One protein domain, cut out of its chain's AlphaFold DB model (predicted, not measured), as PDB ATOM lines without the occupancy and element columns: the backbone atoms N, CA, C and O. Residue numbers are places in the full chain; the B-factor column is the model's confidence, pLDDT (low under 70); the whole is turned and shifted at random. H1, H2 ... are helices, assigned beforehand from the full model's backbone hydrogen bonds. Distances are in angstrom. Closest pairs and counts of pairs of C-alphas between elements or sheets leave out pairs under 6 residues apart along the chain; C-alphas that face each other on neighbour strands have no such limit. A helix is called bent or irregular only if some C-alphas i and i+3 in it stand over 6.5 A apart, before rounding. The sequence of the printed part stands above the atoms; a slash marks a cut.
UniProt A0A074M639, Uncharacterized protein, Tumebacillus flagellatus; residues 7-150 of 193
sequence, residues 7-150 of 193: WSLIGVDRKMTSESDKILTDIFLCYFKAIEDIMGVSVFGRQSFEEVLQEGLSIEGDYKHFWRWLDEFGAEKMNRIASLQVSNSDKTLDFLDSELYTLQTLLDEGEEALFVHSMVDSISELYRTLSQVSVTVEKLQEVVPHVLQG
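Overview. This is residues 7 to 150 of the 193 residues of an uncharacterized protein of Tumebacillus flagellatus (UniProt A0A074M639). The long helix H6, with H5 and H2, makes a three-helix bundle; the bent helix H4 packs on H6 through H4b, H1 on H4b and H3 on H4a. Residues 135 to 150 stick out and make the length. The printed part has 144 residues with six named helices, H1 to H6: all helix, compact, radius of gyration of the C-alphas 16.9 A, spans 61 by 28 by 24 A.

Arrangement. H6, residues 112 to 148, and H5, residues 90 to 108, form a hairpin at a shallow tilt of 16 degrees; the closest C-alphas, of Leu 106 and Phe 115, are 5.8 A apart. H2, residues 19 to 37, touches H5, closest C-alphas Ile 27 and Leu 100, 5.5 A. H4, residues 64 to 83, one helix by its hydrogen bonds, is bent: C-alphas 72 and 75 are 7.4 A apart, and arms H4a, residues 64 to 72, and H4b, residues 75 to 83, stand at a steep tilt of 54 degrees. H4b touches H6, residues 123 to 131 alone, closest C-alphas Ile 81 and Tyr 127, 5.8 A. H3, residues 49 to 58, touches H4a, closest C-alphas Leu 57 and Trp 67, 5.6 A. H1, residues 7 to 10, touches H4b, closest C-alphas Ile 10 and Asn 79, 6.3 A. Every O i to N i+4 pair is within hydrogen-bond range in H2, H3, H4a, H4b and H5, and 28 of 33 in H6; H1 is too short for one.

Along the chain. H6 measures 53.9 A, from C-alpha 112 at (184.566, 151.433, 127.144) to C-alpha 148 at (201.701, 163.069, 176.920); H2 measures 26.6 A and H5 26.2 A.

Size, cuts and confidence. The farthest C-alphas, of Glu 60 and Gly 150, are 61.1 A apart. The printed part has no cut; the link H2 to H3 is long, 11 residues. Residues 132 to 150 have pLDDT under 70.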
ATOM      1  N   TRP A   7     191.156 140.951 147.349       92.31
ATOM      2  CA  TRP A   7     192.284 141.343 148.181       92.31
ATOM      3  C   TRP A   7     193.437 140.348 148.078       92.31
ATOM      4  O   TRP A   7     194.588 140.752 147.909       92.31
ATOM      5  N   SER A   8     193.127 139.048 148.063       89.81
ATOM      6  CA  SER A   8     194.130 137.992 147.891       89.81
ATOM      7  C   SER A   8     194.832 138.068 146.534       89.81
ATOM      8  O   SER A   8     196.037 137.834 146.469       89.81
ATOM      9  N   LEU A   9     194.119 138.475 145.476       91.69
ATOM     10  CA  LEU A   9     194.703 138.685 144.150       91.69
ATOM     11  C   LEU A   9     195.737 139.823 144.163       91.69
ATOM     12  O   LEU A   9     196.808 139.694 143.574       91.69
ATOM     13  N   ILE A  10     195.445 140.912 144.878       92.56
ATOM     14  CA  ILE A  10     196.357 142.058 145.066       92.56
ATOM     15  C   ILE A  10     197.508 141.717 146.037       92.56
ATOM     16  O   ILE A  10     198.484 142.459 146.140       92.56
ATOM     17  N   GLY A  11     197.417 140.586 146.745       91.06
ATOM     18  CA  GLY A  11     198.407 140.145 147.726       91.06
ATOM     19  C   GLY A  11     198.220 140.757 149.117       91.06
ATOM     20  O   GLY A  11     199.185 140.847 149.874       91.06
ATOM     21  N   VAL A  12     197.002 141.187 149.463       91.06
ATOM     22  CA  VAL A  12     196.671 141.781 150.767       91.06
ATOM     23  C   VAL A  12     195.666 140.903 151.515       91.06
ATOM     24  O   VAL A  12     194.625 140.535 150.979       91.06
ATOM     25  N   ASP A  13     195.954 140.598 152.783       88.00
ATOM     26  CA  ASP A  13     194.995 139.958 153.693       88.00
ATOM     27  C   ASP A  13     194.125 141.035 154.358       88.00
ATOM     28  O   ASP A  13     194.502 141.637 155.370       88.00
ATOM     29  N   ARG A  14     192.972 141.328 153.746       87.19
ATOM     30  CA  ARG A  14     192.014 142.321 154.242       87.19
ATOM     31  C   ARG A  14     190.788 141.626 154.824       87.19
ATOM     32  O   ARG A  14     190.162 140.787 154.190       87.19
ATOM     33  N   LYS A  15     190.376 142.047 156.020       83.31
ATOM     34  CA  LYS A  15     189.104 141.618 156.617       83.31
ATOM     35  C   LYS A  15     188.009 142.623 156.287       83.31
ATOM     36  O   LYS A  15     188.151 143.802 156.593       83.31
ATOM     37  N   MET A  16     186.895 142.149 155.738       85.69
ATOM     38  CA  MET A  16     185.699 142.968 155.538       85.69
ATOM     39  C   MET A  16     184.981 143.171 156.875       85.69
ATOM     40  O   MET A  16     184.299 142.271 157.366       85.69
ATOM     41  N   THR A  17     185.159 144.341 157.485       87.69
ATOM     42  CA  THR A  17     184.632 144.634 158.832       87.69
ATOM     43  C   THR A  17     183.619 145.771 158.861       87.69
ATOM     44  O   THR A  17     182.870 145.893 159.829       87.69
ATOM     45  N   SER A  18     183.570 146.576 157.802       91.75
ATOM     46  CA  SER A  18     182.754 147.784 157.707       91.75
ATOM     47  C   SER A  18     181.954 147.842 156.401       91.75
ATOM     48  O   SER A  18     182.097 146.988 155.525       91.75
ATOM     49  N   GLU A  19     181.070 148.832 156.281       94.25
ATOM     50  CA  GLU A  19     180.340 149.113 155.042       94.25
ATOM     51  C   GLU A  19     181.259 149.747 153.997       94.25
ATOM     52  O   GLU A  19     181.257 149.306 152.851       94.25
ATOM     53  N   SER A  20     182.160 150.642 154.415       94.00
ATOM     54  CA  SER A  20     183.224 151.161 153.550       94.00
ATOM     55  C   SER A  20     184.074 150.042 152.936       94.00
ATOM     56  O   SER A  20     184.432 150.121 151.765       94.00
ATOM     57  N   ASP A  21     184.377 148.976 153.692       92.69
ATOM     58  CA  ASP A  21     185.104 147.813 153.154       92.69
ATOM     59  C   ASP A  21     184.314 147.095 152.054       92.69
ATOM     60  O   ASP A  21     184.911 146.602 151.098       92.69
ATOM     61  N   LYS A  22     182.983 147.017 152.185       93.81
ATOM     62  CA  LYS A  22     182.110 146.390 151.182       93.81
ATOM     63  C   LYS A  22     182.095 147.205 149.900       93.81
ATOM     64  O   LYS A  22     182.441 146.660 148.861       93.81
ATOM     65  N   ILE A  23     181.816 148.502 149.995       95.94
ATOM     66  CA  ILE A  23     181.764 149.385 148.823       95.94
ATOM     67  C   ILE A  23     183.130 149.416 148.126       95.94
ATOM     68  O   ILE A  23     183.212 149.297 146.908       95.94
ATOM     69  N   LEU A  24     184.230 149.478 148.887       95.25
ATOM     70  CA  LEU A  24     185.571 149.413 148.307       95.25
ATOM     71  C   LEU A  24     185.841 148.070 147.609       95.25
ATOM     72  O   LEU A  24     186.470 148.052 146.554       95.25
ATOM     73  N   THR A  25     185.358 146.954 148.165       94.81
ATOM     74  CA  THR A  25     185.432 145.637 147.504       94.81
ATOM     75  C   THR A  25     184.689 145.667 146.170       94.81
ATOM     76  O   THR A  25     185.229 145.212 145.163       94.81
ATOM     77  N   ASP A  26     183.493 146.251 146.143       95.44
ATOM     78  CA  ASP A  26     182.666 146.350 144.940       95.44
ATOM     79  C   ASP A  26     183.315 147.234 143.866       95.44
ATOM     80  O   ASP A  26     183.293 146.883 142.686       95.44
ATOM     81  N   ILE A  27     183.983 148.324 144.258       96.56
ATOM     82  CA  ILE A  27     184.774 149.158 143.340       96.56
ATOM     83  C   ILE A  27     185.912 148.347 142.704       96.56
ATOM     84  O   ILE A  27     186.088 148.370 141.487       96.56
ATOM     85  N   PHE A  28     186.673 147.590 143.497       95.69
ATOM     86  CA  PHE A  28     187.767 146.769 142.964       95.69
ATOM     87  C   PHE A  28     187.268 145.628 142.074       95.69
ATOM     88  O   PHE A  28     187.877 145.336 141.044       95.69
ATOM     89  N   LEU A  29     186.137 145.011 142.426       94.06
ATOM     90  CA  LEU A  29     185.460 144.051 141.557       94.06
ATOM     91  C   LEU A  29     185.054 144.692 140.226       94.06
ATOM     92  O   LEU A  29     185.210 144.059 139.184       94.06
ATOM     93  N   CYS A  30     184.586 145.941 140.253       93.81
ATOM     94  CA  CYS A  30     184.250 146.713 139.060       93.81
ATOM     95  C   CYS A  30     185.476 146.890 138.148       93.81
ATOM     96  O   CYS A  30     185.406 146.585 136.959       93.81
ATOM     97  N   TYR A  31     186.630 147.269 138.712       95.31
ATOM     98  CA  TYR A  31     187.890 147.369 137.963       95.31
ATOM     99  C   TYR A  31     188.301 146.044 137.322       95.31
ATOM    100  O   TYR A  31     188.610 145.993 136.135       95.31
ATOM    101  N   PHE A  32     188.296 144.959 138.093       93.88
ATOM    102  CA  PHE A  32     188.725 143.649 137.604       93.88
ATOM    103  C   PHE A  32     187.782 143.071 136.559       93.88
ATOM    104  O   PHE A  32     188.241 142.505 135.570       93.88
ATOM    105  N   LYS A  33     186.477 143.279 136.728       90.56
ATOM    106  CA  LYS A  33     185.500 142.923 135.709       90.56
ATOM    107  C   LYS A  33     185.730 143.714 134.422       90.56
ATOM    108  O   LYS A  33     185.722 143.124 133.354       90.56
ATOM    109  N   ALA A  34     186.002 145.012 134.514       90.81
ATOM    110  CA  ALA A  34     186.284 145.830 133.340       90.81
ATOM    111  C   ALA A  34     187.571 145.418 132.613       90.81
ATOM    112  O   ALA A  34     187.617 145.429 131.387       90.81
ATOM    113  N   ILE A  35     188.614 145.020 133.347       92.94
ATOM    114  CA  ILE A  35     189.826 144.455 132.742       92.94
ATOM    115  C   ILE A  35     189.491 143.198 131.918       92.94
ATOM    116  O   ILE A  35     190.007 143.034 130.812       92.94
ATOM    117  N   GLU A  36     188.608 142.337 132.419       91.56
ATOM    118  CA  GLU A  36     188.198 141.124 131.707       91.56
ATOM    119  C   GLU A  36     187.277 141.430 130.517       91.56
ATOM    120  O   GLU A  36     187.547 140.980 129.404       91.56
ATOM    121  N   ASP A  37     186.245 142.245 130.733       90.44
ATOM    122  CA  ASP A  37     185.183 142.501 129.756       90.44
ATOM    123  C   ASP A  37     185.620 143.464 128.637       90.44
ATOM    124  O   ASP A  37     185.259 143.258 127.481       90.44
ATOM    125  N   ILE A  38     186.406 144.500 128.961       90.94
ATOM    126  CA  ILE A  38     186.822 145.548 128.009       90.94
ATOM    127  C   ILE A  38     188.196 145.234 127.418       90.94
ATOM    128  O   ILE A  38     188.420 145.369 126.217       90.94
ATOM    129  N   MET A  39     189.147 144.827 128.261       90.12
ATOM    130  CA  MET A  39     190.541 144.651 127.834       90.12
ATOM    131  C   MET A  39     190.872 143.205 127.460       90.12
ATOM    132  O   MET A  39     191.966 142.947 126.955       90.12
ATOM    133  N   GLY A  40     189.946 142.269 127.690       89.69
ATOM    134  CA  GLY A  40     190.085 140.868 127.306       89.69
ATOM    135  C   GLY A  40     191.137 140.094 128.102       89.69
ATOM    136  O   GLY A  40     191.553 139.023 127.659       89.69
ATOM    137  N   VAL A  41     191.586 140.613 129.252       92.50
ATOM    138  CA  VAL A  41     192.557 139.931 130.120       92.50
ATOM    139  C   VAL A  41     191.811 139.234 131.241       92.50
ATOM    140  O   VAL A  41     191.203 139.881 132.089       92.50
ATOM    141  N   SER A  42     191.879 137.905 131.279       92.00
ATOM    142  CA  SER A  42     191.205 137.140 132.332       92.00
ATOM    143  C   SER A  42     191.856 137.398 133.689       92.00
ATOM    144  O   SER A  42     193.039 137.091 133.886       92.00
ATOM    145  N   VAL A  43     191.059 137.921 134.621       91.06
ATOM    146  CA  VAL A  43     191.504 138.283 135.971       91.06
ATOM    147  C   VAL A  43     191.148 137.186 136.964       91.06
ATOM    148  O   VAL A  43     191.978 136.764 137.776       91.06
ATOM    149  N   PHE A  44     189.910 136.696 136.905       85.94
ATOM    150  CA  PHE A  44     189.416 135.741 137.887       85.94
ATOM    151  C   PHE A  44     190.018 134.348 137.657       85.94
ATOM    152  O   PHE A  44     189.860 133.741 136.601       85.94
ATOM    153  N   GLY A  45     190.695 133.817 138.679       83.25
ATOM    154  CA  GLY A  45     191.392 132.525 138.626       83.25
ATOM    155  C   GLY A  45     192.910 132.623 138.449       83.25
ATOM    156  O   GLY A  45     193.572 131.585 138.384       83.25
ATOM    157  N   ARG A  46     193.466 133.840 138.394       88.62
ATOM    158  CA  ARG A  46     194.915 134.097 138.411       88.62
ATOM    159  C   ARG A  46     195.492 134.009 139.812       88.62
ATOM    160  O   ARG A  46     194.812 134.285 140.793       88.62
ATOM    161  N   GLN A  47     196.766 133.650 139.933       88.75
ATOM    162  CA  GLN A  47     197.376 133.504 141.259       88.75
ATOM    163  C   GLN A  47     197.698 134.856 141.893       88.75
ATOM    164  O   GLN A  47     197.669 134.974 143.117       88.75
ATOM    165  N   SER A  48     197.990 135.864 141.073       92.06
ATOM    166  CA  SER A  48     198.349 137.202 141.528       92.06
ATOM    167  C   SER A  48     197.974 138.268 140.501       92.06
ATOM    168  O   SER A  48     197.830 137.993 139.309       92.06
ATOM    169  N   PHE A  49     197.855 139.507 140.968       94.12
ATOM    170  CA  PHE A  49     197.667 140.666 140.102       94.12
ATOM    171  C   PHE A  49     198.874 140.904 139.181       94.12
ATOM    172  O   PHE A  49     198.702 141.365 138.059       94.12
ATOM    173  N   GLU A  50     200.076 140.503 139.599       94.88
ATOM    174  CA  GLU A  50     201.278 140.551 138.760       94.88
ATOM    175  C   GLU A  50     201.111 139.719 137.478       94.88
ATOM    176  O   GLU A  50     201.460 140.175 136.395       94.88
ATOM    177  N   GLU A  51     200.511 138.525 137.561       94.88
ATOM    178  CA  GLU A  51     200.235 137.708 136.369       94.88
ATOM    179  C   GLU A  51     199.294 138.421 135.386       94.88
ATOM    180  O   GLU A  51     199.496 138.343 134.174       94.88
ATOM    181  N   VAL A  52     198.292 139.139 135.905       95.25
ATOM    182  CA  VAL A  52     197.346 139.937 135.106       95.25
ATOM    183  C   VAL A  52     198.074 141.088 134.407       95.25
ATOM    184  O   VAL A  52     197.867 141.309 133.215       95.25
ATOM    185  N   LEU A  53     198.957 141.791 135.126       95.81
ATOM    186  CA  LEU A  53     199.752 142.894 134.577       95.81
ATOM    187  C   LEU A  53     200.672 142.428 133.450       95.81
ATOM    188  O   LEU A  53     200.684 143.038 132.383       95.81
ATOM    189  N   GLN A  54     201.404 141.331 133.656       95.50
ATOM    190  CA  GLN A  54     202.323 140.807 132.644       95.50
ATOM    191  C   GLN A  54     201.586 140.370 131.371       95.50
ATOM    192  O   GLN A  54     202.073 140.601 130.262       95.50
ATOM    193  N   GLU A  55     200.391 139.787 131.505       95.19
ATOM    194  CA  GLU A  55     199.544 139.468 130.355       95.19
ATOM    195  C   GLU A  55     199.078 140.734 129.631       95.19
ATOM    196  O   GLU A  55     199.284 140.851 128.422       95.19
ATOM    197  N   GLY A  56     198.545 141.716 130.360       94.94
ATOM    198  CA  GLY A  56     198.098 142.986 129.788       94.94
ATOM    199  C   GLY A  56     199.208 143.762 129.069       94.94
ATOM    200  O   GLY A  56     199.005 144.256 127.962       94.94
ATOM    201  N   LEU A  57     200.419 143.798 129.633       95.62
ATOM    202  CA  LEU A  57     201.595 144.431 129.015       95.62
ATOM    203  C   LEU A  57     202.049 143.743 127.720       95.62
ATOM    204  O   LEU A  57     202.686 144.385 126.878       95.62
ATOM    205  N   SER A  58     201.740 142.454 127.558       94.44
ATOM    206  CA  SER A  58     202.055 141.691 126.347       94.44
ATOM    207  C   SER A  58     201.072 141.944 125.197       94.44
ATOM    208  O   SER A  58     201.388 141.636 124.045       94.44
ATOM    209  N   ILE A  59     199.900 142.521 125.489       90.44
ATOM    210  CA  ILE A  59     198.876 142.836 124.494       90.44
ATOM    211  C   ILE A  59     199.241 144.133 123.768       90.44
ATOM    212  O   ILE A  59     199.445 145.196 124.357       90.44
ATOM    213  N   GLU A  60     199.285 144.054 122.441       85.50
ATOM    214  CA  GLU A  60     199.334 145.227 121.573       85.50
ATOM    215  C   GLU A  60     197.906 145.722 121.309       85.50
ATOM    216  O   GLU A  60     197.028 144.924 120.985       85.50
ATOM    217  N   GLY A  61     197.657 147.029 121.429       84.19
ATOM    218  CA  GLY A  61     196.332 147.597 121.170       84.19
ATOM    219  C   GLY A  61     196.081 148.944 121.840       84.19
ATOM    220  O   GLY A  61     196.980 149.540 122.441       84.19
ATOM    221  N   ASP A  62     194.830 149.398 121.751       82.81
ATOM    222  CA  ASP A  62     194.390 150.738 122.166       82.81
ATOM    223  C   ASP A  62     194.585 150.997 123.670       82.81
ATOM    224  O   ASP A  62     194.861 152.122 124.089       82.81
ATOM    225  N   TYR A  63     194.566 149.941 124.490       88.19
ATOM    226  CA  TYR A  63     194.731 150.030 125.945       88.19
ATOM    227  C   TYR A  63     196.174 149.838 126.433       88.19
ATOM    228  O   TYR A  63     196.423 149.825 127.637       88.19
ATOM    229  N   LYS A  64     197.172 149.746 125.543       91.06
ATOM    230  CA  LYS A  64     198.582 149.561 125.949       91.06
ATOM    231  C   LYS A  64     199.090 150.657 126.891       91.06
ATOM    232  O   LYS A  64     199.915 150.407 127.770       91.06
ATOM    233  N   HIS A  65     198.609 151.887 126.713       91.06
ATOM    234  CA  HIS A  65     198.953 153.009 127.588       91.06
ATOM    235  C   HIS A  65     198.409 152.833 129.006       91.06
ATOM    236  O   HIS A  65     199.114 153.154 129.960       91.06
ATOM    237  N   PHE A  66     197.199 152.286 129.136       93.69
ATOM    238  CA  PHE A  66     196.626 151.945 130.430       93.69
ATOM    239  C   PHE A  66     197.482 150.892 131.138       93.69
ATOM    240  O   PHE A  66     197.876 151.108 132.279       93.69
ATOM    241  N   TRP A  67     197.859 149.816 130.442       95.44
ATOM    242  CA  TRP A  67     198.681 148.751 131.023       95.44
ATOM    243  C   TRP A  67     200.038 149.241 131.528       95.44
ATOM    244  O   TRP A  67     200.444 148.895 132.633       95.44
ATOM    245  N   ARG A  68     200.710 150.111 130.766       94.62
ATOM    246  CA  ARG A  68     201.969 150.739 131.203       94.62
ATOM    247  C   ARG A  68     201.791 151.616 132.436       94.62
ATOM    248  O   ARG A  68     202.611 151.563 133.342       94.62
ATOM    249  N   TRP A  69     200.731 152.420 132.471       96.19
ATOM    250  CA  TRP A  69     200.433 153.251 133.635       96.19
ATOM    251  C   TRP A  69     200.096 152.403 134.869       96.19
ATOM    252  O   TRP A  69     200.503 152.733 135.986       96.19
ATOM    253  N   LEU A  70     199.351 151.315 134.672       95.31
ATOM    254  CA  LEU A  70     198.961 150.405 135.738       95.31
ATOM    255  C   LEU A  70     200.197 149.720 136.338       95.31
ATOM    256  O   LEU A  70     200.295 149.658 137.555       95.31
ATOM    257  N   ASP A  71     201.155 149.300 135.510       95.69
ATOM    258  CA  ASP A  71     202.450 148.757 135.943       95.69
ATOM    259  C   ASP A  71     203.317 149.799 136.677       95.69
ATOM    260  O   ASP A  71     203.736 149.571 137.810       95.69
ATOM    261  N   GLU A  72     203.528 150.985 136.088       94.00
ATOM    262  CA  GLU A  72     204.402 152.010 136.685       94.00
ATOM    263  C   GLU A  72     203.841 152.628 137.975       94.00
ATOM    264  O   GLU A  72     204.612 153.032 138.848       94.00
ATOM    265  N   PHE A  73     202.514 152.761 138.094       93.06
ATOM    266  CA  PHE A  73     201.895 153.544 139.170       93.06
ATOM    267  C   PHE A  73     200.648 152.899 139.769       93.06
ATOM    268  O   PHE A  73     200.448 152.939 140.987       93.06
ATOM    269  N   GLY A  74     199.754 152.381 138.926       93.44
ATOM    270  CA  GLY A  74     198.420 151.975 139.362       93.44
ATOM    271  C   GLY A  74     198.435 150.797 140.339       93.44
ATOM    272  O   GLY A  74     197.735 150.844 141.349       93.44
ATOM    273  N   ALA A  75     199.281 149.793 140.111       94.06
ATOM    274  CA  ALA A  75     199.406 148.605 140.946       94.06
ATOM    275  C   ALA A  75     199.864 148.947 142.371       94.06
ATOM    276  O   ALA A  75     199.263 148.484 143.345       94.06
ATOM    277  N   GLU A  76     200.862 149.827 142.513       92.44
ATOM    278  CA  GLU A  76     201.301 150.310 143.825       92.44
ATOM    279  C   GLU A  76     200.166 151.057 144.542       92.44
ATOM    280  O   GLU A  76     199.902 150.812 145.722       92.44
ATOM    281  N   LYS A  77     199.445 151.939 143.836       94.50
ATOM    282  CA  LYS A  77     198.301 152.666 144.413       94.50
ATOM    283  C   LYS A  77     197.199 151.720 144.873       94.50
ATOM    284  O   LYS A  77     196.702 151.875 145.986       94.50
ATOM    285  N   MET A  78     196.842 150.736 144.051       95.31
ATOM    286  CA  MET A  78     195.850 149.713 144.381       95.31
ATOM    287  C   MET A  78     196.257 148.923 145.625       95.31
ATOM    288  O   MET A  78     195.442 148.754 146.530       95.31
ATOM    289  N   ASN A  79     197.524 148.512 145.722       93.44
ATOM    290  CA  ASN A  79     198.047 147.819 146.898       93.44
ATOM    291  C   ASN A  79     197.985 148.694 148.163       93.44
ATOM    292  O   ASN A  79     197.539 148.235 149.220       93.44
ATOM    293  N   ARG A  80     198.360 149.975 148.054       91.81
ATOM    294  CA  ARG A  80     198.253 150.929 149.166       91.81
ATOM    295  C   ARG A  80     196.803 151.109 149.605       91.81
ATOM    296  O   ARG A  80     196.538 150.978 150.794       91.81
ATOM    297  N   ILE A  81     195.867 151.332 148.677       93.50
ATOM    298  CA  ILE A  81     194.426 151.423 148.978       93.50
ATOM    299  C   ILE A  81     193.942 150.152 149.691       93.50
ATOM    300  O   ILE A  81     193.318 150.243 150.748       93.50
ATOM    301  N   ALA A  82     194.279 148.975 149.156       91.88
ATOM    302  CA  ALA A  82     193.898 147.684 149.726       91.88
ATOM    303  C   ALA A  82     194.436 147.482 151.154       91.88
ATOM    304  O   ALA A  82     193.793 146.809 151.961       91.88
ATOM    305  N   SER A  83     195.566 148.108 151.489       90.62
ATOM    306  CA  SER A  83     196.200 148.035 152.810       90.62
ATOM    307  C   SER A  83     195.663 149.058 153.825       90.62
ATOM    308  O   SER A  83     195.945 148.941 155.017       90.62
ATOM    309  N   LEU A  84     194.889 150.063 153.396       88.56
ATOM    310  CA  LEU A  84     194.369 151.107 154.287       88.56
ATOM    311  C   LEU A  84     193.176 150.623 155.116       88.56
ATOM    312  O   LEU A  84     192.218 150.066 154.578       88.56
ATOM    313  N   GLN A  85     193.158 150.955 156.408       85.81
ATOM    314  CA  GLN A  85     191.917 150.926 157.183       85.81
ATOM    315  C   GLN A  85     191.061 152.135 156.813       85.81
ATOM    316  O   GLN A  85     191.427 153.278 157.079       85.81
ATOM    317  N   VAL A  86     189.918 151.873 156.188       87.25
ATOM    318  CA  VAL A  86     189.014 152.922 155.720       87.25
ATOM    319  C   VAL A  86     188.001 153.236 156.815       87.25
ATOM    320  O   VAL A  86     187.388 152.338 157.389       87.25
ATOM    321  N   SER A  87     187.829 154.519 157.127       87.56
ATOM    322  CA  SER A  87     186.839 154.963 158.108       87.56
ATOM    323  C   SER A  87     185.413 154.728 157.611       87.56
ATOM    324  O   SER A  87     185.103 154.983 156.450       87.56
ATOM    325  N   ASN A  88     184.513 154.334 158.510       89.94
ATOM    326  CA  ASN A  88     183.091 154.145 158.206       89.94
ATOM    327  C   ASN A  88     182.253 155.392 158.537       89.94
ATOM    328  O   ASN A  88     181.273 155.309 159.273       89.94
ATOM    329  N   SER A  89     182.703 156.561 158.072       91.62
ATOM    330  CA  SER A  89     181.980 157.831 158.242       91.62
ATOM    331  C   SER A  89     181.123 158.145 157.021       91.62
ATOM    332  O   SER A  89     181.553 157.825 155.917       91.62
ATOM    333  N   ASP A  90     180.004 158.852 157.203       92.44
ATOM    334  CA  ASP A  90     179.081 159.246 156.123       92.44
ATOM    335  C   ASP A  90     179.816 159.870 154.929       92.44
ATOM    336  O   ASP A  90     179.664 159.422 153.805       92.44
ATOM    337  N   LYS A  91     180.744 160.805 155.176       91.31
ATOM    338  CA  LYS A  91     181.546 161.428 154.110       91.31
ATOM    339  C   LYS A  91     182.381 160.420 153.305       91.31
ATOM    340  O   LYS A  91     182.616 160.628 152.119       91.31
ATOM    341  N   THR A  92     182.901 159.380 153.957       92.19
ATOM    342  CA  THR A  92     183.652 158.320 153.269       92.19
ATOM    343  C   THR A  92     182.714 157.445 152.455       92.19
ATOM    344  O   THR A  92     183.052 157.123 151.324       92.19
ATOM    345  N   LEU A  93     181.558 157.086 153.017       94.94
ATOM    346  CA  LEU A  93     180.549 156.281 152.336       94.94
ATOM    347  C   LEU A  93     180.017 157.013 151.101       94.94
ATOM    348  O   LEU A  93     180.139 156.480 150.009       94.94
ATOM    349  N   ASP A  94     179.598 158.274 151.243       94.69
ATOM    350  CA  ASP A  94     179.114 159.115 150.139       94.69
ATOM    351  C   ASP A  94     180.128 159.204 148.989       94.69
ATOM    352  O   ASP A  94     179.770 159.145 147.813       94.69
ATOM    353  N   PHE A  95     181.414 159.352 149.324       95.19
ATOM    354  CA  PHE A  95     182.486 159.380 148.334       95.19
ATOM    355  C   PHE A  95     182.623 158.032 147.616       95.19
ATOM    356  O   PHE A  95     182.613 157.999 146.389       95.19
ATOM    357  N   LEU A  96     182.728 156.931 148.364       96.62
ATOM    358  CA  LEU A  96     182.883 155.598 147.780       96.62
ATOM    359  C   LEU A  96     181.662 155.198 146.938       96.62
ATOM    360  O   LEU A  96     181.831 154.669 145.843       96.62
ATOM    361  N   ASP A  97     180.450 155.495 147.403       96.94
ATOM    362  CA  ASP A  97     179.214 155.223 146.669       96.94
ATOM    363  C   ASP A  97     179.137 156.038 145.375       96.94
ATOM    364  O   ASP A  97     178.757 155.506 144.332       96.94
ATOM    365  N   SER A  98     179.545 157.311 145.405       95.62
ATOM    366  CA  SER A  98     179.608 158.150 144.203       95.62
ATOM    367  C   SER A  98     180.601 157.604 143.170       95.62
ATOM    368  O   SER A  98     180.306 157.610 141.971       95.62
ATOM    369  N   GLU A  99     181.767 157.132 143.616       95.69
ATOM    370  CA  GLU A  99     182.761 156.494 142.744       95.69
ATOM    371  C   GLU A  99     182.203 155.202 142.136       95.69
ATOM    372  O   GLU A  99     182.220 155.028 140.915       95.69
ATOM    373  N   LEU A 100     181.629 154.324 142.966       96.06
ATOM    374  CA  LEU A 100     181.046 153.062 142.514       96.06
ATOM    375  C   LEU A 100     179.915 153.287 141.504       96.06
ATOM    376  O   LEU A 100     179.903 152.650 140.450       96.06
ATOM    377  N   TYR A 101     179.002 154.214 141.794       95.25
ATOM    378  CA  TYR A 101     177.889 154.562 140.913       95.25
ATOM    379  C   TYR A 101     178.373 155.049 139.543       95.25
ATOM    380  O   TYR A 101     177.849 154.626 138.510       95.25
ATOM    381  N   THR A 102     179.390 155.914 139.523       93.31
ATOM    382  CA  THR A 102     179.957 156.448 138.277       93.31
ATOM    383  C   THR A 102     180.541 155.326 137.424       93.31
ATOM    384  O   THR A 102     180.225 155.222 136.239       93.31
ATOM    385  N   LEU A 103     181.340 154.445 138.031       92.88
ATOM    386  CA  LEU A 103     181.954 153.312 137.338       92.88
ATOM    387  C   LEU A 103     180.900 152.335 136.799       92.88
ATOM    388  O   LEU A 103     180.977 151.925 135.644       92.88
ATOM    389  N   GLN A 104     179.898 151.986 137.610       92.56
ATOM    390  CA  GLN A 104     178.813 151.093 137.191       92.56
ATOM    391  C   GLN A 104     178.012 151.676 136.027       92.56
ATOM    392  O   GLN A 104     177.759 150.971 135.058       92.56
ATOM    393  N   THR A 105     177.687 152.970 136.085       92.50
ATOM    394  CA  THR A 105     176.958 153.651 135.006       92.50
ATOM    395  C   THR A 105     177.733 153.580 133.689       92.50
ATOM    396  O   THR A 105     177.168 153.204 132.668       92.50
ATOM    397  N   LEU A 106     179.039 153.863 133.714       90.00
ATOM    398  CA  LEU A 106     179.882 153.801 132.516       90.00
ATOM    399  C   LEU A 106     179.990 152.381 131.933       90.00
ATOM    400  O   LEU A 106     180.011 152.231 130.711       90.00
ATOM    401  N   LEU A 107     180.036 151.345 132.782       86.94
ATOM    402  CA  LEU A 107     179.989 149.952 132.314       86.94
ATOM    403  C   LEU A 107     178.640 149.601 131.692       86.94
ATOM    404  O   LEU A 107     178.607 148.980 130.632       86.94
ATOM    405  N   ASP A 108     177.541 149.989 132.338       88.69
ATOM    406  CA  ASP A 108     176.188 149.670 131.881       88.69
ATOM    407  C   ASP A 108     175.846 150.377 130.559       88.69
ATOM    408  O   ASP A 108     175.125 149.827 129.723       88.69
ATOM    409  N   GLU A 109     176.391 151.577 130.342       89.38
ATOM    410  CA  GLU A 109     176.249 152.337 129.096       89.38
ATOM    411  C   GLU A 109     177.182 151.843 127.972       89.38
ATOM    412  O   GLU A 109     176.981 152.200 126.811       89.38
ATOM    413  N   GLY A 110     178.157 150.978 128.279       83.81
ATOM    414  CA  GLY A 110     179.104 150.432 127.300       83.81
ATOM    415  C   GLY A 110     180.152 151.442 126.819       83.81
ATOM    416  O   GLY A 110     180.708 151.293 125.732       83.81
ATOM    417  N   GLU A 111     180.427 152.479 127.611       86.44
ATOM    418  CA  GLU A 111     181.361 153.559 127.280       86.44
ATOM    419  C   GLU A 111     182.813 153.144 127.582       86.44
ATOM    420  O   GLU A 111     183.486 153.695 128.455       86.44
ATOM    421  N   GLU A 112     183.309 152.139 126.855       87.75
ATOM    422  CA  GLU A 112     184.566 151.433 127.144       87.75
ATOM    423  C   GLU A 112     185.777 152.365 127.304       87.75
ATOM    424  O   GLU A 112     186.495 152.303 128.303       87.75
ATOM    425  N   ALA A 113     186.011 153.265 126.343       83.06
ATOM    426  CA  ALA A 113     187.158 154.176 126.385       83.06
ATOM    427  C   ALA A 113     187.075 155.165 127.560       83.06
ATOM    428  O   ALA A 113     188.087 155.440 128.210       83.06
ATOM    429  N   LEU A 114     185.875 155.679 127.852       84.81
ATOM    430  CA  LEU A 114     185.653 156.564 128.995       84.81
ATOM    431  C   LEU A 114     185.852 155.811 130.307       84.81
ATOM    432  O   LEU A 114     186.505 156.340 131.202       84.81
ATOM    433  N   PHE A 115     185.389 154.562 130.396       90.06
ATOM    434  CA  PHE A 115     185.585 153.733 131.577       90.06
ATOM    435  C   PHE A 115     187.072 153.560 131.908       90.06
ATOM    436  O   PHE A 115     187.468 153.739 133.060       90.06
ATOM    437  N   VAL A 116     187.922 153.261 130.918       87.81
ATOM    438  CA  VAL A 116     189.366 153.084 131.160       87.81
ATOM    439  C   VAL A 116     190.001 154.358 131.723       87.81
ATOM    440  O   VAL A 116     190.790 154.286 132.666       87.81
ATOM    441  N   HIS A 117     189.634 155.529 131.196       88.31
ATOM    442  CA  HIS A 117     190.084 156.810 131.745       88.31
ATOM    443  C   HIS A 117     189.563 157.041 133.168       88.31
ATOM    444  O   HIS A 117     190.346 157.359 134.063       88.31
ATOM    445  N   SER A 118     188.274 156.802 133.407       89.44
ATOM    446  CA  SER A 118     187.671 156.929 134.733       89.44
ATOM    447  C   SER A 118     188.274 155.966 135.752       89.44
ATOM    448  O   SER A 118     188.399 156.323 136.916       89.44
ATOM    449  N   MET A 119     188.721 154.780 135.339       92.75
ATOM    450  CA  MET A 119     189.417 153.846 136.221       92.75
ATOM    451  C   MET A 119     190.784 154.391 136.667       92.75
ATOM    452  O   MET A 119     191.126 154.296 137.846       92.75
ATOM    453  N   VAL A 120     191.553 155.011 135.763       92.56
ATOM    454  CA  VAL A 120     192.828 155.679 136.104       92.56
ATOM    455  C   VAL A 120     192.610 156.799 137.125       92.56
ATOM    456  O   VAL A 120     193.343 156.900 138.123       92.56
ATOM    457  N   ASP A 121     191.593 157.625 136.881       92.94
ATOM    458  CA  ASP A 121     191.237 158.750 137.742       92.94
ATOM    459  C   ASP A 121     190.734 158.266 139.102       92.94
ATOM    460  O   ASP A 121     191.244 158.710 140.131       92.94
ATOM    461  N   SER A 122     189.828 157.289 139.122       95.31
ATOM    462  CA  SER A 122     189.238 156.753 140.350       95.31
ATOM    463  C   SER A 122     190.280 156.063 141.234       95.31
ATOM    464  O   SER A 122     190.373 156.366 142.422       95.31
ATOM    465  N   ILE A 123     191.182 155.237 140.680       94.69
ATOM    466  CA  ILE A 123     192.309 154.668 141.448       94.69
ATOM    467  C   ILE A 123     193.165 155.784 142.064       94.69
ATOM    468  O   ILE A 123     193.582 155.709 143.224       94.69
ATOM    469  N   SER A 124     193.446 156.837 141.295       92.69
ATOM    470  CA  SER A 124     194.258 157.954 141.772       92.69
ATOM    471  C   SER A 124     193.557 158.769 142.857       92.69
ATOM    472  O   SER A 124     194.210 159.174 143.824       92.69
ATOM    473  N   GLU A 125     192.254 158.979 142.723       94.00
ATOM    474  CA  GLU A 125     191.434 159.760 143.639       94.00
ATOM    475  C   GLU A 125     191.139 158.997 144.934       94.00
ATOM    476  O   GLU A 125     191.332 159.553 146.016       94.00
ATOM    477  N   LEU A 126     190.813 157.701 144.853       94.12
ATOM    478  CA  LEU A 126     190.737 156.800 146.006       94.12
ATOM    479  C   LEU A 126     192.045 156.827 146.791       94.12
ATOM    480  O   LEU A 126     192.039 157.032 148.004       94.12
ATOM    481  N   TYR A 127     193.181 156.678 146.102       93.00
ATOM    482  CA  TYR A 127     194.484 156.737 146.752       93.00
ATOM    483  C   TYR A 127     194.685 158.079 147.459       93.00
ATOM    484  O   TYR A 127     195.054 158.103 148.632       93.00
ATOM    485  N   ARG A 128     194.412 159.198 146.785       90.62
ATOM    486  CA  ARG A 128     194.586 160.541 147.348       90.62
ATOM    487  C   ARG A 128     193.695 160.764 148.571       90.62
ATOM    488  O   ARG A 128     194.196 161.156 149.623       90.62
ATOM    489  N   THR A 129     192.401 160.513 148.438       88.06
ATOM    490  CA  THR A 129     191.393 160.830 149.452       88.06
ATOM    491  C   THR A 129     191.497 159.902 150.658       88.06
ATOM    492  O   THR A 129     191.489 160.380 151.794       88.06
ATOM    493  N   LEU A 130     191.704 158.599 150.448       86.19
ATOM    494  CA  LEU A 130     191.839 157.645 151.551       86.19
ATOM    495  C   LEU A 130     193.209 157.750 152.242       86.19
ATOM    496  O   LEU A 130     193.291 157.642 153.466       86.19
ATOM    497  N   SER A 131     194.287 158.049 151.509       78.12
ATOM    498  CA  SER A 131     195.620 158.198 152.122       78.12
ATOM    499  C   SER A 131     195.777 159.495 152.915       78.12
ATOM    500  O   SER A 131     196.514 159.521 153.901       78.12
ATOM    501  N   GLN A 132     195.076 160.575 152.545       68.94
ATOM    502  CA  GLN A 132     195.063 161.813 153.340       68.94
ATOM    503  C   GLN A 132     194.511 161.582 154.759       68.94
ATOM    504  O   GLN A 132     194.951 162.239 155.708       68.94
ATOM    505  N   VAL A 133     193.622 160.599 154.935       55.19
ATOM    506  CA  VAL A 133     193.131 160.185 156.257       55.19
ATOM    507  C   VAL A 133     194.245 159.495 157.056       55.19
ATOM    508  O   VAL A 133     194.436 159.806 158.230       55.19
ATOM    509  N   SER A 134     195.054 158.651 156.410       47.59
ATOM    510  CA  SER A 134     196.137 157.896 157.060       47.59
ATOM    511  C   SER A 134     197.321 158.774 157.495       47.59
ATOM    512  O   SER A 134     197.792 158.654 158.625       47.59
ATOM    513  N   VAL A 135     197.745 159.739 156.663       50.31
ATOM    514  CA  VAL A 135     198.833 160.688 157.001       50.31
ATOM    515  C   VAL A 135     198.476 161.558 158.211       50.31
ATOM    516  O   VAL A 135     199.347 161.954 158.987       50.31
ATOM    517  N   THR A 136     197.192 161.859 158.393       50.41
ATOM    518  CA  THR A 136     196.726 162.629 159.552       50.41
ATOM    519  C   THR A 136     196.843 161.806 160.838       50.41
ATOM    520  O   THR A 136     197.231 162.347 161.871       50.41
ATOM    521  N   VAL A 137     196.581 160.497 160.777       49.53
ATOM    522  CA  VAL A 137     196.680 159.586 161.928       49.53
ATOM    523  C   VAL A 137     198.133 159.291 162.301       49.53
ATOM    524  O   VAL A 137     198.454 159.376 163.482       49.53
ATOM    525  N   GLU A 138     199.024 159.024 161.341       46.28
ATOM    526  CA  GLU A 138     200.456 158.796 161.618       46.28
ATOM    527  C   GLU A 138     201.116 160.026 162.251       46.28
ATOM    528  O   GLU A 138     201.754 159.921 163.298       46.28
ATOM    529  N   LYS A 139     200.878 161.222 161.698       51.06
ATOM    530  CA  LYS A 139     201.388 162.472 162.284       51.06
ATOM    531  C   LYS A 139     200.824 162.729 163.679       51.06
ATOM    532  O   LYS A 139     201.533 163.227 164.548       51.06
ATOM    533  N   LEU A 140     199.557 162.391 163.925       51.94
ATOM    534  CA  LEU A 140     198.979 162.484 165.267       51.94
ATOM    535  C   LEU A 140     199.604 161.457 166.222       51.94
ATOM    536  O   LEU A 140     199.872 161.798 167.370       51.94
ATOM    537  N   GLN A 141     199.882 160.236 165.767       50.78
ATOM    538  CA  GLN A 141     200.549 159.203 166.563       50.78
ATOM    539  C   GLN A 141     202.006 159.547 166.893       50.78
ATOM    540  O   GLN A 141     202.462 159.184 167.972       50.78
ATOM    541  N   GLU A 142     202.716 160.284 166.038       56.12
ATOM    542  CA  GLU A 142     204.035 160.843 166.368       56.12
ATOM    543  C   GLU A 142     203.939 161.964 167.415       56.12
ATOM    544  O   GLU A 142     204.784 162.070 168.301       56.12
ATOM    545  N   VAL A 143     202.886 162.783 167.369       56.56
ATOM    546  CA  VAL A 143     202.697 163.927 168.278       56.56
ATOM    547  C   VAL A 143     202.189 163.508 169.665       56.56
ATOM    548  O   VAL A 143     202.591 164.092 170.674       56.56
ATOM    549  N   VAL A 144     201.328 162.491 169.750       57.38
ATOM    550  CA  VAL A 144     200.696 162.034 171.004       57.38
ATOM    551  C   VAL A 144     201.712 161.683 172.110       57.38
ATOM    552  O   VAL A 144     201.529 162.163 173.231       57.38
ATOM    553  N   PRO A 145     202.803 160.935 171.855       57.78
ATOM    554  CA  PRO A 145     203.846 160.675 172.846       57.78
ATOM    555  C   PRO A 145     204.486 161.955 173.394       57.78
ATOM    556  O   PRO A 145     204.689 162.064 174.603       57.78
ATOM    557  N   HIS A 146     204.751 162.944 172.537       56.22
ATOM    558  CA  HIS A 146     205.360 164.215 172.937       56.22
ATOM    559  C   HIS A 146     204.408 165.091 173.759       56.22
ATOM    560  O   HIS A 146     204.837 165.751 174.706       56.22
ATOM    561  N   VAL A 147     203.111 165.077 173.440       55.78
ATOM    562  CA  VAL A 147     202.084 165.788 174.221       55.78
ATOM    563  C   VAL A 147     201.913 165.142 175.597       55.78
ATOM    564  O   VAL A 147     201.890 165.846 176.605       55.78
ATOM    565  N   LEU A 148     201.856 163.809 175.662       52.97
ATOM    566  CA  LEU A 148     201.701 163.069 176.920       52.97
ATOM    567  C   LEU A 148     202.927 163.175 177.839       52.97
ATOM    568  O   LEU A 148     202.781 163.128 179.057       52.97
ATOM    569  N   GLN A 149     204.125 163.342 177.273       61.97
ATOM    570  CA  GLN A 149     205.367 163.549 178.026       61.97
ATOM    571  C   GLN A 149     205.619 165.024 178.382       61.97
ATOM    572  O   GLN A 149     206.607 165.330 179.047       61.97
ATOM    573  N   GLY A 150     204.743 165.944 177.960       48.47
ATOM    574  CA  GLY A 150     204.902 167.380 178.199       48.47
ATOM    575  C   GLY A 150     206.091 168.008 177.463       48.47
ATOM    576  O   GLY A 150     206.513 169.103 177.821       48.47
TER     577      GLY A 150